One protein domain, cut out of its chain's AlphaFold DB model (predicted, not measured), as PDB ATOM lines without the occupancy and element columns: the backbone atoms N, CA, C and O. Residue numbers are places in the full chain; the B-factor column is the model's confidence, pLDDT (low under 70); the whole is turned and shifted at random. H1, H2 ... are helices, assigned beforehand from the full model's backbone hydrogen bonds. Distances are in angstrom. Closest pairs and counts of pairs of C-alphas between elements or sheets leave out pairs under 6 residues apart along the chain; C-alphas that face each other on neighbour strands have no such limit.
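Overview. This is residues 85 to 146 of the 146 residues of an uncharacterized protein of Arundinibacter roseus (UniProt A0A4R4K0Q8). Four short helices form a compact body in which H1 and H4 pack on each other at a steep crossing, while H2 and H3 stand at two different sides of this pair, apart from each other. H3 begins beside H1 and leads outward to residues 123 to 128, which stick out from the body. The printed part has 62 residues, with the four named helices in the order H1, H2, H3, H4 along the chain and no named strand. Its class is all helix, and 41 of the 62 printed residues are in the helices. The whole is compact, with a radius of gyration of the C-alphas of 10.4 A and spans of 29 by 21 by 18 A.

Along the chain. The two longest helices by residues have 11 each. H1 is residues 85 to 95, 15.1 A from first to last C-alpha, and begins with C-alpha 85 at (48.215, 32.819, 26.515). H4 is residues 132 to 142, 15.6 A long, and ends with C-alpha 142 at (49.880, 41.007, 32.394). H2 is residues 98 to 107, 14.3 A long, with C-alpha 98 at (31.009, 44.299, 33.016). H3 is residues 116 to 124, 13.3 A long.

Arrangement. H1 and H4 touch with 11 pairs of C-alphas within 8 A, and the closest C-alphas are those of Ala 92 and Glu 140, 4.7 A apart. They run opposite ways at a steep tilt of 57 degrees. H3 touches H1, closest at the C-alphas of Ser 89 and Tyr 116, 5.7 A apart, and the two are about perpendicular at 84 degrees. H3 and H4 are close but not clearly touching, with the C-alphas of Leu 119 and Arg 138 closest at 6.8 A. H2 and H4 only just touch, with 3 pairs of C-alphas within 8 A; the closest are those of Ser 100 and Arg 133, 5.1 A apart, and the helices are about perpendicular at 83 degrees. H1 and H2 are close but not clearly touching, with the C-alphas of Phe 93 and Arg 101 closest at 6.3 A. H2 and H3 are apart. The packing of the helices is mostly crossed: of the 3 pairs that touch, 0 are at a shallow tilt. In H1, H2 and H4 every O i to N i+4 pair is within hydrogen-bond range; in H3 it is 3 of 5.

Size, cuts and confidence. The two C-alphas farthest apart are those of Asn 127 and Leu 146, 30.3 A, while those of Glu 85 and Leu 146, the first and last printed, are 9.9 A apart. The printed part has no cut and ends at residue 146, the chain's last. The link from H1 to H2 is tight, with 2 residues; those from H2 to H3 and from H3 to H4 are short, with 8 and 7. The mean pLDDT of the printed part is 92.8, and no printed residue is under 70.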
ATOM      1  N   GLU A  85      48.754  31.541  26.989       96.00
ATOM      2  CA  GLU A  85      48.215  32.819  26.515       96.00
ATOM      3  C   GLU A  85      46.690  32.786  26.370       96.00
ATOM      4  O   GLU A  85      46.010  33.776  26.643       96.00
ATOM      5  N   GLU A  86      46.134  31.638  25.988       95.31
ATOM      6  CA  GLU A  86      44.688  31.447  25.886       95.31
ATOM      7  C   GLU A  86      44.050  31.441  27.277       95.31
ATOM      8  O   GLU A  86      43.054  32.127  27.507       95.31
ATOM      9  N   LEU A  87      44.665  30.743  28.239       96.31
ATOM     10  CA  LEU A  87      44.220  30.758  29.631       96.31
ATOM     11  C   LEU A  87      44.325  32.165  30.240       96.31
ATOM     12  O   LEU A  87      43.375  32.622  30.878       96.31
ATOM     13  N   LYS A  88      45.428  32.885  29.988       97.69
ATOM     14  CA  LYS A  88      45.562  34.293  30.393       97.69
ATOM     15  C   LYS A  88      44.463  35.160  29.793       97.69
ATOM     16  O   LYS A  88      43.859  35.937  30.522       97.69
ATOM     17  N   SER A  89      44.151  34.983  28.510       96.50
ATOM     18  CA  SER A  89      43.081  35.732  27.838       96.50
ATOM     19  C   SER A  89      41.730  35.517  28.510       96.50
ATOM     20  O   SER A  89      41.014  36.477  28.788       96.50
ATOM     21  N   VAL A  90      41.399  34.262  28.829       95.56
ATOM     22  CA  VAL A  90      40.153  33.911  29.521       95.56
ATOM     23  C   VAL A  90      40.090  34.572  30.899       95.56
ATOM     24  O   VAL A  90      39.090  35.216  31.221       95.56
ATOM     25  N   ILE A  91      41.143  34.441  31.709       97.06
ATOM     26  CA  ILE A  91      41.185  35.004  33.065       97.06
ATOM     27  C   ILE A  91      41.104  36.535  33.018       97.06
ATOM     28  O   ILE A  91      40.247  37.118  33.680       97.06
ATOM     29  N   ALA A  92      41.931  37.182  32.197       97.50
ATOM     30  CA  ALA A  92      41.962  38.635  32.046       97.50
ATOM     31  C   ALA A  92      40.618  39.197  31.579       97.50
ATOM     32  O   ALA A  92      40.117  40.187  32.119       97.50
ATOM     33  N   PHE A  93      39.976  38.510  30.628       95.81
ATOM     34  CA  PHE A  93      38.626  38.843  30.203       95.81
ATOM     35  C   PHE A  93      37.656  38.817  31.386       95.81
ATOM     36  O   PHE A  93      36.880  39.753  31.553       95.81
ATOM     37  N   PHE A  94      37.685  37.788  32.240       94.88
ATOM     38  CA  PHE A  94      36.796  37.742  33.401       94.88
ATOM     39  C   PHE A  94      37.069  38.856  34.411       94.88
ATOM     40  O   PHE A  94      36.097  39.378  34.957       94.88
ATOM     41  N   LYS A  95      38.324  39.271  34.604       94.50
ATOM     42  CA  LYS A  95      38.693  40.351  35.534       94.50
ATOM     43  C   LYS A  95      38.278  41.749  35.068       94.50
ATOM     44  O   LYS A  95      37.986  42.595  35.909       94.50
ATOM     45  N   CYS A  96      38.124  41.966  33.760       93.56
ATOM     46  CA  CYS A  96      37.599  43.224  33.219       93.56
ATOM     47  C   CYS A  96      36.206  43.571  33.779       93.56
ATOM     48  O   CYS A  96      35.405  42.696  34.118       93.56
ATOM     49  N   ASP A  97      35.849  44.854  33.806       91.50
ATOM     50  CA  ASP A  97      34.519  45.289  34.237       91.50
ATOM     51  C   ASP A  97      33.396  44.785  33.298       91.50
ATOM     52  O   ASP A  97      33.613  44.324  32.173       91.50
ATOM     53  N   ALA A  98      32.143  44.854  33.758       89.19
ATOM     54  CA  ALA A  98      31.009  44.299  33.016       89.19
ATOM     55  C   ALA A  98      30.762  44.960  31.652       89.19
ATOM     56  O   ALA A  98      30.281  44.277  30.741       89.19
ATOM     57  N   PHE A  99      31.056  46.252  31.505       90.62
ATOM     58  CA  PHE A  99      30.890  46.959  30.243       90.62
ATOM     59  C   PHE A  99      31.994  46.560  29.261       90.62
ATOM     60  O   PHE A  99      31.681  46.147  28.141       90.62
ATOM     61  N   SER A 100      33.253  46.575  29.706       93.38
ATOM     62  CA  SER A 100      34.401  46.155  28.894       93.38
ATOM     63  C   SER A 100      34.260  44.707  28.428       93.38
ATOM     64  O   SER A 100      34.385  44.446  27.233       93.38
ATOM     65  N   ARG A 101      33.858  43.780  29.311       92.12
ATOM     66  CA  ARG A 101      33.574  42.383  28.934       92.12
ATOM     67  C   ARG A 101      32.529  42.258  27.836       92.12
ATOM     68  O   ARG A 101      32.720  41.490  26.903       92.12
ATOM     69  N   ARG A 102      31.414  42.989  27.931       91.38
ATOM     70  CA  ARG A 102      30.354  42.948  26.906       91.38
ATOM     71  C   ARG A 102      30.870  43.412  25.551       91.38
ATOM     72  O   ARG A 102      30.566  42.774  24.548       91.38
ATOM     73  N   LYS A 103      31.632  44.507  25.533       93.44
ATOM     74  CA  LYS A 103      32.207  45.058  24.304       93.44
ATOM     75  C   LYS A 103      33.250  44.121  23.710       93.44
ATOM     76  O   LYS A 103      33.065  43.707  22.580       93.44
ATOM     77  N   LEU A 104      34.227  43.669  24.495       93.12
ATOM     78  CA  LEU A 104      35.231  42.694  24.054       93.12
ATOM     79  C   LEU A 104      34.591  41.398  23.533       93.12
ATOM     80  O   LEU A 104      34.978  40.882  22.493       93.12
ATOM     81  N   PHE A 105      33.566  40.888  24.219       91.62
ATOM     82  CA  PHE A 105      32.850  39.699  23.764       91.62
ATOM     83  C   PHE A 105      32.160  39.925  22.413       91.62
ATOM     84  O   PHE A 105      32.196  39.045  21.559       91.62
ATOM     85  N   SER A 106      31.535  41.088  22.217       90.69
ATOM     86  CA  SER A 106      30.862  41.441  20.964       90.69
ATOM     87  C   SER A 106      31.855  41.674  19.825       90.69
ATOM     88  O   SER A 106      31.678  41.109  18.751       90.69
ATOM     89  N   ASP A 107      32.894  42.473  20.065       90.75
ATOM     90  CA  ASP A 107      33.887  42.878  19.063       90.75
ATOM     91  C   ASP A 107      34.662  41.668  18.517       90.75
ATOM     92  O   ASP A 107      35.033  41.640  17.348       90.75
ATOM     93  N   HIS A 108      34.843  40.631  19.343       89.31
ATOM     94  CA  HIS A 108      35.604  39.427  18.998       89.31
ATOM     95  C   HIS A 108      34.729  38.175  18.840       89.31
ATOM     96  O   HIS A 108      35.206  37.051  19.001       89.31
ATOM     97  N   ASN A 109      33.436  38.339  18.535       88.06
ATOM     98  CA  ASN A 109      32.510  37.234  18.233       88.06
ATOM     99  C   ASN A 109      32.501  36.110  19.293       88.06
ATOM    100  O   ASN A 109      32.376  34.924  18.981       88.06
ATOM    101  N   GLY A 110      32.663  36.478  20.562       87.50
ATOM    102  CA  GLY A 110      32.694  35.570  21.706       87.50
ATOM    103  C   GLY A 110      33.981  34.759  21.876       87.50
ATOM    104  O   GLY A 110      34.068  33.971  22.818       87.50
ATOM    105  N   LYS A 111      34.997  34.947  21.025       89.75
ATOM    106  CA  LYS A 111      36.266  34.209  21.072       89.75
ATOM    107  C   LYS A 111      37.245  34.767  22.110       89.75
ATOM    108  O   LYS A 111      38.344  35.212  21.795       89.75
ATOM    109  N   ILE A 112      36.859  34.725  23.382       92.12
ATOM    110  CA  ILE A 112      37.646  35.359  24.452       92.12
ATOM    111  C   ILE A 112      39.037  34.737  24.660       92.12
ATOM    112  O   ILE A 112      39.924  35.391  25.190       92.12
ATOM    113  N   TYR A 113      39.238  33.479  24.253       92.25
ATOM    114  CA  TYR A 113      40.520  32.776  24.360       92.25
ATOM    115  C   TYR A 113      41.533  33.228  23.296       92.25
ATOM    116  O   TYR A 113      42.725  33.001  23.469       92.25
ATOM    117  N   GLU A 114      41.083  33.897  22.227       93.31
ATOM    118  CA  GLU A 114      41.945  34.465  21.178       93.31
ATOM    119  C   GLU A 114      42.327  35.928  21.465       93.31
ATOM    120  O   GLU A 114      43.089  36.513  20.704       93.31
ATOM    121  N   LEU A 115      41.859  36.536  22.567       94.69
ATOM    122  CA  LEU A 115      42.098  37.962  22.843       94.69
ATOM    123  C   LEU A 115      43.580  38.323  23.036       94.69
ATOM    124  O   LEU A 115      43.944  39.479  22.857       94.69
ATOM    125  N   TYR A 116      44.466  37.366  23.326       95.19
ATOM    126  CA  TYR A 116      45.912  37.615  23.294       95.19
ATOM    127  C   TYR A 116      46.408  38.080  21.910       95.19
ATOM    128  O   TYR A 116      47.450  38.727  21.832       95.19
ATOM    129  N   GLN A 117      45.700  37.750  20.822       94.31
ATOM    130  CA  GLN A 117      46.045  38.196  19.467       94.31
ATOM    131  C   GLN A 117      45.853  39.705  19.328       94.31
ATOM    132  O   GLN A 117      46.709  40.374  18.761       94.31
ATOM    133  N   VAL A 118      44.825  40.249  19.983       91.69
ATOM    134  CA  VAL A 118      44.574  41.693  20.046       91.69
ATOM    135  C   VAL A 118      45.772  42.433  20.631       91.69
ATOM    136  O   VAL A 118      46.132  43.495  20.147       91.69
ATOM    137  N   LEU A 119      46.449  41.864  21.632       92.25
ATOM    138  CA  LEU A 119      47.640  42.491  22.218       92.25
ATOM    139  C   LEU A 119      48.807  42.590  21.228       92.25
ATOM    140  O   LEU A 119      49.614  43.509  21.342       92.25
ATOM    141  N   ARG A 120      48.900  41.664  20.266       90.50
ATOM    142  CA  ARG A 120      49.894  41.731  19.183       90.50
ATOM    143  C   ARG A 120      49.493  42.789  18.163       90.50
ATOM    144  O   ARG A 120      50.292  43.660  17.843       90.50
ATOM    145  N   GLU A 121      48.231  42.779  17.750       91.75
ATOM    146  CA  GLU A 121      47.678  43.760  16.811       91.75
ATOM    147  C   GLU A 121      47.756  45.193  17.365       91.75
ATOM    148  O   GLU A 121      48.029  46.128  16.627       91.75
ATOM    149  N   MET A 122      47.622  45.382  18.681       90.19
ATOM    150  CA  MET A 122      47.841  46.668  19.355       90.19
ATOM    151  C   MET A 122      49.266  47.209  19.193       90.19
ATOM    152  O   MET A 122      49.457  48.423  19.204       90.19
ATOM    153  N   GLN A 123      50.268  46.331  19.107       88.56
ATOM    154  CA  GLN A 123      51.662  46.732  18.903       88.56
ATOM    155  C   GLN A 123      51.928  47.088  17.440       88.56
ATOM    156  O   GLN A 123      52.687  48.015  17.167       88.56
ATOM    157  N   GLU A 124      51.298  46.362  16.518       91.44
ATOM    158  CA  GLU A 124      51.446  46.556  15.074       91.44
ATOM    159  C   GLU A 124      50.654  47.778  14.581       91.44
ATOM    160  O   GLU A 124      51.168  48.581  13.803       91.44
ATOM    161  N   GLU A 125      49.431  47.971  15.085       89.69
ATOM    162  CA  GLU A 125      48.510  49.023  14.654       89.69
ATOM    163  C   GLU A 125      47.807  49.727  15.841       89.69
ATOM    164  O   GLU A 125      46.585  49.643  16.020       89.69
ATOM    165  N   PRO A 126      48.541  50.503  16.661       85.19
ATOM    166  CA  PRO A 126      48.017  51.082  17.906       85.19
ATOM    167  C   PRO A 126      46.805  52.012  17.715       85.19
ATOM    168  O   PRO A 126      45.990  52.173  18.623       85.19
ATOM    169  N   ASN A 127      46.644  52.601  16.527       87.62
ATOM    170  CA  ASN A 127      45.568  53.552  16.233       87.62
ATOM    171  C   ASN A 127      44.168  52.910  16.186       87.62
ATOM    172  O   ASN A 127      43.176  53.615  16.386       87.62
ATOM    173  N   PHE A 128      44.061  51.596  15.955       83.81
ATOM    174  CA  PHE A 128      42.767  50.897  15.942       83.81
ATOM    175  C   PHE A 128      42.266  50.537  17.349       83.81
ATOM    176  O   PHE A 128      41.057  50.420  17.565       83.81
ATOM    177  N   TYR A 129      43.177  50.448  18.319       86.44
ATOM    178  CA  TYR A 129      42.927  49.934  19.668       86.44
ATOM    179  C   TYR A 129      43.023  51.015  20.750       86.44
ATOM    180  O   TYR A 129      43.562  50.807  21.834       86.44
ATOM    181  N   THR A 130      42.473  52.192  20.463       87.25
ATOM    182  CA  THR A 130      42.538  53.375  21.341       87.25
ATOM    183  C   THR A 130      41.508  53.368  22.466       87.25
ATOM    184  O   THR A 130      41.500  54.245  23.330       87.25
ATOM    185  N   GLN A 131      40.575  52.417  22.463       91.38
ATOM    186  CA  GLN A 131      39.510  52.401  23.452       91.38
ATOM    187  C   GLN A 131      39.994  51.760  24.755       91.38
ATOM    188  O   GLN A 131      40.490  50.636  24.755       91.38
ATOM    189  N   LYS A 132      39.700  52.421  25.882       91.75
ATOM    190  CA  LYS A 132      40.082  52.024  27.252       91.75
ATOM    191  C   LYS A 132      39.894  50.535  27.592       91.75
ATOM    192  O   LYS A 132      40.636  49.986  28.395       91.75
ATOM    193  N   ARG A 133      38.911  49.853  26.987       94.31
ATOM    194  CA  ARG A 133      38.679  48.411  27.201       94.31
ATOM    195  C   ARG A 133      39.889  47.539  26.835       94.31
ATOM    196  O   ARG A 133      40.095  46.522  27.484       94.31
ATOM    197  N   TYR A 134      40.660  47.927  25.818       94.81
ATOM    198  CA  TYR A 134      41.841  47.186  25.374       94.81
ATOM    199  C   TYR A 134      43.031  47.409  26.309       94.81
ATOM    200  O   TYR A 134      43.745  46.462  26.624       94.81
ATOM    201  N   GLU A 135      43.185  48.625  26.835       93.19
ATOM    202  CA  GLU A 135      44.174  48.935  27.873       93.19
ATOM    203  C   GLU A 135      43.891  48.151  29.159       93.19
ATOM    204  O   GLU A 135      44.776  47.459  29.653       93.19
ATOM    205  N   LEU A 136      42.639  48.171  29.636       94.62
ATOM    206  CA  LEU A 136      42.214  47.397  30.809       94.62
ATOM    207  C   LEU A 136      42.433  45.895  30.606       94.62
ATOM    208  O   LEU A 136      42.909  45.207  31.504       94.62
ATOM    209  N   PHE A 137      42.108  45.373  29.421       96.88
ATOM    210  CA  PHE A 137      42.363  43.971  29.110       96.88
ATOM    211  C   PHE A 137      43.860  43.635  29.144       96.88
ATOM    212  O   PHE A 137      44.228  42.616  29.723       96.88
ATOM    213  N   ARG A 138      44.722  44.487  28.568       96.50
ATOM    214  CA  ARG A 138      46.182  44.312  28.610       96.50
ATOM    215  C   ARG A 138      46.704  44.295  30.045       96.50
ATOM    216  O   ARG A 138      47.441  43.381  30.401       96.50
ATOM    217  N   GLU A 139      46.289  45.257  30.866       96.00
ATOM    218  CA  GLU A 139      46.672  45.326  32.282       96.00
ATOM    219  C   GLU A 139      46.260  44.053  33.032       96.00
ATOM    220  O   GLU A 139      47.058  43.463  33.761       96.00
ATOM    221  N   GLU A 140      45.031  43.575  32.826       97.00
ATOM    222  CA  GLU A 140      44.578  42.335  33.455       97.00
ATOM    223  C   GLU A 140      45.330  41.104  32.937       97.00
ATOM    224  O   GLU A 140      45.625  40.204  33.722       97.00
ATOM    225  N   PHE A 141      45.684  41.071  31.650       97.56
ATOM    226  CA  PHE A 141      46.443  39.988  31.021       97.56
ATOM    227  C   PHE A 141      47.855  39.848  31.589       97.56
ATOM    228  O   PHE A 141      48.311  38.731  31.860       97.56
ATOM    229  N   GLU A 142      48.540  40.968  31.803       96.31
ATOM    230  CA  GLU A 142      49.880  41.007  32.394       96.31
ATOM    231  C   GLU A 142      49.870  40.573  33.868       96.31
ATOM    232  O   GLU A 142      50.814  39.930  34.328       96.31
ATOM    233  N   ASN A 143      48.772  40.836  34.580       96.50
ATOM    234  CA  ASN A 143      48.607  40.517  35.999       96.50
ATOM    235  C   ASN A 143      48.063  39.102  36.286       96.50
ATOM    236  O   ASN A 143      47.858  38.752  37.454       96.50
ATOM    237  N   VAL A 144      47.810  38.274  35.262       96.50
ATOM    238  CA  VAL A 144      47.350  36.888  35.463       96.50
ATOM    239  C   VAL A 144      48.442  36.030  36.101       96.50
ATOM    240  O   VAL A 144      49.561  35.933  35.593       96.50
ATOM    241  N   LYS A 145      48.073  35.320  37.170       94.81
ATOM    242  CA  LYS A 145      48.940  34.383  37.895       94.81
ATOM    243  C   LYS A 145      48.733  32.964  37.364       94.81
ATOM    244  O   LYS A 145      47.724  32.352  37.703       94.81
ATOM    245  N   LEU A 146      49.646  32.463  36.535       93.00
ATOM    246  CA  LEU A 146      49.675  31.053  36.121       93.00
ATOM    247  C   LEU A 146      50.536  30.210  37.068       93.00
ATOM    248  O   LEU A 146      51.515  30.769  37.606       93.00
TER     249      LEU A 146